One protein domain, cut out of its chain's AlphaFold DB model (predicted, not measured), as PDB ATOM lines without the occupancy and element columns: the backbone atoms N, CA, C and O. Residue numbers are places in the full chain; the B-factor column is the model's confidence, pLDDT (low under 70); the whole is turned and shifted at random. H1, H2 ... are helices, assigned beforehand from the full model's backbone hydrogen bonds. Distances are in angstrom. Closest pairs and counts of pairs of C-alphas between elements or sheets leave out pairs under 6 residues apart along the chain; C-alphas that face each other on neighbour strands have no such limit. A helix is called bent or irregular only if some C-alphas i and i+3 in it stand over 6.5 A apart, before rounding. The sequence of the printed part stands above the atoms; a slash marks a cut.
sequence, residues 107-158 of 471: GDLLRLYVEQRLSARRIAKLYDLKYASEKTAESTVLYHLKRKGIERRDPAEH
ATOM      1  N   GLY A 107      24.274 -30.866   9.091       95.06
ATOM      2  CA  GLY A 107      23.403 -31.632   9.984       95.06
ATOM      3  C   GLY A 107      22.749 -30.752  11.044       95.06
ATOM      4  O   GLY A 107      21.535 -30.806  11.209       95.06
ATOM      5  N   ASP A 108      23.513 -29.854  11.673       95.38
ATOM      6  CA  ASP A 108      22.946 -28.935  12.662       95.38
ATOM      7  C   ASP A 108      21.928 -27.976  12.055       95.38
ATOM      8  O   ASP A 108      20.874 -27.744  12.640       95.38
ATOM      9  N   LEU A 109      22.210 -27.430  10.869       96.12
ATOM     10  CA  LEU A 109      21.257 -26.551  10.198       96.12
ATOM     11  C   LEU A 109      19.991 -27.296   9.772       96.12
ATOM     12  O   LEU A 109      18.914 -26.731   9.914       96.12
ATOM     13  N   LEU A 110      20.085 -28.540   9.291       95.62
ATOM     14  CA  LEU A 110      18.906 -29.361   8.983       95.62
ATOM     15  C   LEU A 110      18.081 -29.630  10.245       95.62
ATOM     16  O   LEU A 110      16.889 -29.323  10.273       95.62
ATOM     17  N   ARG A 111      18.732 -30.083  11.316       94.88
ATOM     18  CA  ARG A 111      18.092 -30.330  12.608       94.88
ATOM     19  C   ARG A 111      17.413 -29.077  13.157       94.88
ATOM     20  O   ARG A 111      16.230 -29.086  13.471       94.88
ATOM     21  N   LEU A 112      18.123 -27.956  13.232       94.62
ATOM     22  CA  LEU A 112      17.591 -26.733  13.837       94.62
ATOM     23  C   LEU A 112      16.548 -26.039  12.941       94.62
ATOM     24  O   LEU A 112      15.537 -25.541  13.440       94.62
ATOM     25  N   TYR A 113      16.772 -25.979  11.625       93.88
ATOM     26  CA  TYR A 113      15.924 -25.214  10.704       93.88
ATOM     27  C   TYR A 113      14.751 -26.015  10.131       93.88
ATOM     28  O   TYR A 113      13.665 -25.448   9.979       93.88
ATOM     29  N   VAL A 114      14.955 -27.297   9.809       90.31
ATOM     30  CA  VAL A 114      13.943 -28.163   9.181       90.31
ATOM     31  C   VAL A 114      13.199 -28.969  10.239       90.31
ATOM     32  O   VAL A 114      11.980 -28.841  10.334       90.31
ATOM     33  N   GLU A 115      13.913 -29.729  11.075       90.19
ATOM     34  CA  GLU A 115      13.286 -30.635  12.053       90.19
ATOM     35  C   GLU A 115      12.662 -29.851  13.216       90.19
ATOM     36  O   GLU A 115      11.463 -29.940  13.468       90.19
ATOM     37  N   GLN A 116      13.445 -28.991  13.871       89.44
ATOM     38  CA  GLN A 116      12.991 -28.156  14.992       89.44
ATOM     39  C   GLN A 116      12.293 -26.864  14.544       89.44
ATOM     40  O   GLN A 116      11.772 -26.104  15.364       89.44
ATOM     41  N   ARG A 117      12.274 -26.590  13.232       88.25
ATOM     42  CA  ARG A 117      11.581 -25.450  12.613       88.25
ATOM     43  C   ARG A 117      11.972 -24.069  13.163       88.25
ATOM     44  O   ARG A 117      11.211 -23.110  12.990       88.25
ATOM     45  N   LEU A 118      13.156 -23.899  13.749       89.88
ATOM     46  CA  LEU A 118      13.588 -22.628  14.338       89.88
ATOM     47  C   LEU A 118      13.832 -21.551  13.275       89.88
ATOM     48  O   LEU A 118      14.320 -21.830  12.181       89.88
ATOM     49  N   SER A 119      13.486 -20.295  13.578       90.75
ATOM     50  CA  SER A 119      13.774 -19.175  12.674       90.75
ATOM     51  C   SER A 119      15.280 -18.922  12.580       90.75
ATOM     52  O   SER A 119      16.007 -19.146  13.549       90.75
ATOM     53  N   ALA A 120      15.750 -18.389  11.449       93.56
ATOM     54  CA  ALA A 120      17.166 -18.063  11.259       93.56
ATOM     55  C   ALA A 120      17.705 -17.141  12.372       93.56
ATOM     56  O   ALA A 120      18.815 -17.340  12.857       93.56
ATOM     57  N   ARG A 121      16.874 -16.216  12.875       92.50
ATOM     58  CA  ARG A 121      17.184 -15.386  14.048       92.50
ATOM     59  C   ARG A 121      17.357 -16.186  15.344       92.50
ATOM     60  O   ARG A 121      18.258 -15.887  16.119       92.50
ATOM     61  N   ARG A 122      16.504 -17.182  15.622       92.25
ATOM     62  CA  ARG A 122      16.650 -18.037  16.818       92.25
ATOM     63  C   ARG A 122      17.876 -18.934  16.717       92.25
ATOM     64  O   ARG A 122      18.596 -19.066  17.696       92.25
ATOM     65  N   ILE A 123      18.139 -19.474  15.531       94.88
ATOM     66  CA  ILE A 123      19.353 -20.245  15.258       94.88
ATOM     67  C   ILE A 123      20.587 -19.369  15.502       94.88
ATOM     68  O   ILE A 123      21.485 -19.785  16.220       94.88
ATOM     69  N   ALA A 124      20.600 -18.122  15.022       94.81
ATOM     70  CA  ALA A 124      21.699 -17.191  15.287       94.81
ATOM     71  C   ALA A 124      21.948 -16.959  16.792       94.81
ATOM     72  O   ALA A 124      23.098 -16.852  17.208       94.81
ATOM     73  N   LYS A 125      20.884 -16.923  17.610       93.31
ATOM     74  CA  LYS A 125      20.992 -16.823  19.077       93.31
ATOM     75  C   LYS A 125      21.528 -18.103  19.720       93.31
ATOM     76  O   LYS A 125      22.331 -18.002  20.636       93.31
ATOM     77  N   LEU A 126      21.122 -19.282  19.236       94.50
ATOM     78  CA  LEU A 126      21.639 -20.570  19.727       94.50
ATOM     79  C   LEU A 126      23.144 -20.733  19.478       94.50
ATOM     80  O   LEU A 126      23.831 -21.334  20.294       94.50
ATOM     81  N   TYR A 127      23.656 -20.165  18.386       93.94
ATOM     82  CA  TYR A 127      25.089 -20.131  18.076       93.94
ATOM     83  C   TYR A 127      25.848 -18.959  18.731       93.94
ATOM     84  O   TYR A 127      27.016 -18.753  18.411       93.94
ATOM     85  N   ASP A 128      25.201 -18.172  19.602       92.25
ATOM     86  CA  ASP A 128      25.759 -16.964  20.241       92.25
ATOM     87  C   ASP A 128      26.457 -16.007  19.248       92.25
ATOM     88  O   ASP A 128      27.555 -15.492  19.477       92.25
ATOM     89  N   LEU A 129      25.830 -15.772  18.089       92.06
ATOM     90  CA  LEU A 129      26.399 -14.921  17.046       92.06
ATOM     91  C   LEU A 129      26.330 -13.435  17.422       92.06
ATOM     92  O   LEU A 129      25.331 -12.754  17.177       92.06
ATOM     93  N   LYS A 130      27.431 -12.914  17.968       86.75
ATOM     94  CA  LYS A 130      27.599 -11.504  18.353       86.75
ATOM     95  C   LYS A 130      27.920 -10.624  17.141       86.75
ATOM     96  O   LYS A 130      29.071 -10.279  16.894       86.75
ATOM     97  N   TYR A 131      26.894 -10.258  16.375       88.06
ATOM     98  CA  TYR A 131      26.996  -9.244  15.317       88.06
ATOM     99  C   TYR A 131      26.507  -7.873  15.794       88.06
ATOM    100  O   TYR A 131      25.669  -7.781  16.686       88.06
ATOM    101  N   ALA A 132      26.972  -6.807  15.131       74.81
ATOM    102  CA  ALA A 132      26.540  -5.434  15.409       74.81
ATOM    103  C   ALA A 132      25.026  -5.211  15.202       74.81
ATOM    104  O   ALA A 132      24.444  -4.334  15.832       74.81
ATOM    105  N   SER A 133      24.370  -6.005  14.343       89.56
ATOM    106  CA  SER A 133      22.912  -5.992  14.182       89.56
ATOM    107  C   SER A 133      22.331  -7.408  14.138       89.56
ATOM    108  O   SER A 133      22.898  -8.308  13.511       89.56
ATOM    109  N   GLU A 134      21.159  -7.609  14.752       87.31
ATOM    110  CA  GLU A 134      20.456  -8.904  14.725       87.31
ATOM    111  C   GLU A 134      20.097  -9.344  13.293       87.31
ATOM    112  O   GLU A 134      20.093 -10.538  12.994       87.31
ATOM    113  N   LYS A 135      19.845  -8.388  12.385       88.38
ATOM    114  CA  LYS A 135      19.563  -8.667  10.967       88.38
ATOM    115  C   LYS A 135      20.777  -9.235  10.240       88.38
ATOM    116  O   LYS A 135      20.627 -10.097   9.373       88.38
ATOM    117  N   THR A 136      21.978  -8.777  10.592       92.12
ATOM    118  CA  THR A 136      23.227  -9.323  10.052       92.12
ATOM    119  C   THR A 136      23.399 -10.772  10.499       92.12
ATOM    120  O   THR A 136      23.671 -11.628   9.666       92.12
ATOM    121  N   ALA A 137      23.141 -11.069  11.779       92.00
ATOM    122  CA  ALA A 137      23.216 -12.428  12.317       92.00
ATOM    123  C   ALA A 137      22.246 -13.392  11.612       92.00
ATOM    124  O   ALA A 137      22.624 -14.491  11.204       92.00
ATOM    125  N   GLU A 138      21.004 -12.953  11.404       94.56
ATOM    126  CA  GLU A 138      20.001 -13.702  10.647       94.56
ATOM    127  C   GLU A 138      20.427 -13.930   9.189       94.56
ATOM    128  O   GLU A 138      20.364 -15.056   8.690       94.56
ATOM    129  N   SER A 139      20.912 -12.882   8.518       95.31
ATOM    130  CA  SER A 139      21.379 -12.950   7.127       95.31
ATOM    131  C   SER A 139      22.542 -13.927   6.965       95.31
ATOM    132  O   SER A 139      22.589 -14.666   5.981       95.31
ATOM    133  N   THR A 140      23.437 -13.994   7.953       95.50
ATOM    134  CA  THR A 140      24.530 -14.967   7.990       95.50
ATOM    135  C   THR A 140      23.998 -16.399   8.060       95.50
ATOM    136  O   THR A 140      24.410 -17.245   7.267       95.50
ATOM    137  N   VAL A 141      23.031 -16.693   8.933       95.69
ATOM    138  CA  VAL A 141      22.412 -18.032   8.986       95.69
ATOM    139  C   VAL A 141      21.728 -18.372   7.655       95.69
ATOM    140  O   VAL A 141      21.923 -19.465   7.121       95.69
ATOM    141  N   LEU A 142      21.000 -17.423   7.057       95.25
ATOM    142  CA  LEU A 142      20.363 -17.594   5.744       95.25
ATOM    143  C   LEU A 142      21.370 -17.799   4.602       95.25
ATOM    144  O   LEU A 142      21.056 -18.488   3.624       95.25
ATOM    145  N   TYR A 143      22.558 -17.202   4.702       96.44
ATOM    146  CA  TYR A 143      23.670 -17.433   3.786       96.44
ATOM    147  C   TYR A 143      24.199 -18.865   3.918       96.44
ATOM    148  O   TYR A 143      24.354 -19.553   2.908       96.44
ATOM    149  N   HIS A 144      24.400 -19.355   5.146       96.50
ATOM    150  CA  HIS A 144      24.863 -20.723   5.383       96.50
ATOM    151  C   HIS A 144      23.835 -21.785   4.965       96.50
ATOM    152  O   HIS A 144      24.232 -22.784   4.368       96.50
ATOM    153  N   LEU A 145      22.534 -21.549   5.175       96.12
ATOM    154  CA  LEU A 145      21.465 -22.418   4.663       96.12
ATOM    155  C   LEU A 145      21.546 -22.555   3.134       96.12
ATOM    156  O   LEU A 145      21.642 -23.669   2.619       96.12
ATOM    157  N   LYS A 146      21.634 -21.423   2.417       96.75
ATOM    158  CA  LYS A 146      21.771 -21.406   0.950       96.75
ATOM    159  C   LYS A 146      23.052 -22.108   0.490       96.75
ATOM    160  O   LYS A 146      23.005 -22.949  -0.401       96.75
ATOM    161  N   ARG A 147      24.196 -21.802   1.115       96.75
ATOM    162  CA  ARG A 147      25.507 -22.378   0.760       96.75
ATOM    163  C   ARG A 147      25.568 -23.894   0.973       96.75
ATOM    164  O   ARG A 147      26.326 -24.568   0.285       96.75
ATOM    165  N   LYS A 148      24.804 -24.436   1.925       97.00
ATOM    166  CA  LYS A 148      24.740 -25.879   2.215       97.00
ATOM    167  C   LYS A 148      23.627 -26.611   1.449       97.00
ATOM    168  O   LYS A 148      23.447 -27.810   1.673       97.00
ATOM    169  N   GLY A 149      22.921 -25.918   0.551       95.38
ATOM    170  CA  GLY A 149      21.849 -26.488  -0.269       95.38
ATOM    171  C   GLY A 149      20.592 -26.835   0.529       95.38
ATOM    172  O   GLY A 149      19.914 -27.796   0.191       95.38
ATOM    173  N   ILE A 150      20.317 -26.114   1.621       96.00
ATOM    174  CA  ILE A 150      19.068 -26.247   2.375       96.00
ATOM    175  C   ILE A 150      18.102 -25.203   1.818       96.00
ATOM    176  O   ILE A 150      18.367 -23.999   1.904       96.00
ATOM    177  N   GLU A 151      17.007 -25.665   1.217       93.75
ATOM    178  CA  GLU A 151      15.987 -24.779   0.667       93.75
ATOM    179  C   GLU A 151      15.374 -23.911   1.769       93.75
ATOM    180  O   GLU A 151      15.135 -24.342   2.902       93.75
ATOM    181  N   ARG A 152      15.167 -22.632   1.448       91.00
ATOM    182  CA  ARG A 152      14.520 -21.705   2.376       91.00
ATOM    183  C   ARG A 152      13.056 -22.101   2.482       91.00
ATOM    184  O   ARG A 152      12.398 -22.255   1.459       91.00
ATOM    185  N   ARG A 153      12.545 -22.197   3.712       85.81
ATOM    186  CA  ARG A 153      11.103 -22.339   3.932       85.81
ATOM    187  C   ARG A 153      10.398 -21.138   3.321       85.81
ATOM    188  O   ARG A 153      10.885 -20.014   3.483       85.81
ATOM    189  N   ASP A 154       9.274 -21.377   2.651       76.94
ATOM    190  CA  ASP A 154       8.433 -20.306   2.130       76.94
ATOM    191  C   ASP A 154       8.066 -19.379   3.307       76.94
ATOM    192  O   ASP A 154       7.450 -19.825   4.285       76.94
ATOM    193  N   PRO A 155       8.446 -18.089   3.276       64.25
ATOM    194  CA  PRO A 155       8.005 -17.129   4.278       64.25
ATOM    195  C   PRO A 155       6.476 -17.073   4.385       64.25
ATOM    196  O   PRO A 155       5.960 -16.661   5.413       64.25
ATOM    197  N   ALA A 156       5.724 -17.518   3.379       58.50
ATOM    198  CA  ALA A 156       4.275 -17.604   3.467       58.50
ATOM    199  C   ALA A 156       3.763 -18.888   4.148       58.50
ATOM    200  O   ALA A 156       2.641 -18.877   4.646       58.50
ATOM    201  N   GLU A 157       4.534 -19.974   4.266       62.75
ATOM    202  CA  GLU A 157       4.041 -21.231   4.866       62.75
ATOM    203  C   GLU A 157       3.665 -21.086   6.344       62.75
ATOM    204  O   GLU A 157       2.686 -21.669   6.802       62.75
ATOM    205  N   HIS A 158       4.389 -20.256   7.099       53.59
ATOM    206  CA  HIS A 158       4.021 -19.965   8.487       53.59
ATOM    207  C   HIS A 158       2.859 -18.962   8.609       53.59
ATOM    208  O   HIS A 158       2.257 -18.873   9.680       53.59
TER     209      HIS A 158
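AT A GLANCE: This is residues 107 to 158 of the 471 residues of the protein "DOD-type homing endonuclease domain-containing protein" of Thaumarchaeota archaeon (UniProt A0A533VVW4). Three helices make a small, compact cluster: H2, a short helix, packs nearly at right angles on the longest one, H3, and H1 lies near the later part of H3, where Leu 109 comes close to Leu 145. After H3 a tail without a named element, residues 148 to 158, completes the printed part. The 52 printed residues hold three named helices, in the order H1, H2, H3, and no named strand, and the class is all helix. The whole is compact, with a radius of gyration of the C-alphas of 10.5 A and spans of 28 by 24 by 19 A.

HOW THE PARTS SIT: H3, residues 134 to 147, touches H2, residues 120 to 126. Their closest C-alphas, those of Arg 121 and Glu 138, are 4.7 A apart, and their lines are about perpendicular at 76 degrees. H1, residues 107 to 115, only just touches H2, with 3 pairs of C-alphas within 8 A. The closest, those of Leu 112 and Ile 123, are 6.9 A apart. H1 and H2 run opposite ways at a steep tilt of 56 degrees. H1 and H3 are close but not clearly touching: their closest C-alphas, those of Leu 109 and Leu 145, are 6.9 A apart. Their lines are about perpendicular at 74 degrees. In H1, H2 and H3 every O i to N i+4 pair is within hydrogen-bond range.

IN THESE COORDINATES: H3 is 20.1 A long from first to last C-alpha and ends at C-alpha 147 (25.507, -22.378, 0.760). H1 begins at C-alpha 107 (23.403, -31.632, 9.984) and is 10.4 A long. H1 is neither bent nor irregular, but only just: C-alphas 112 and 115 are 6.1 A apart. H2 is 9.9 A long.

THE WHOLE: The two C-alphas farthest apart, those of Ala 132 and Glu 157, are 29.4 A apart. The printed part has no cut. The link from H1 to H2 is tight, and the link from H2 to H3 is short. The mean pLDDT of the printed part is 89.8, and residues 155 to 158 are under 70.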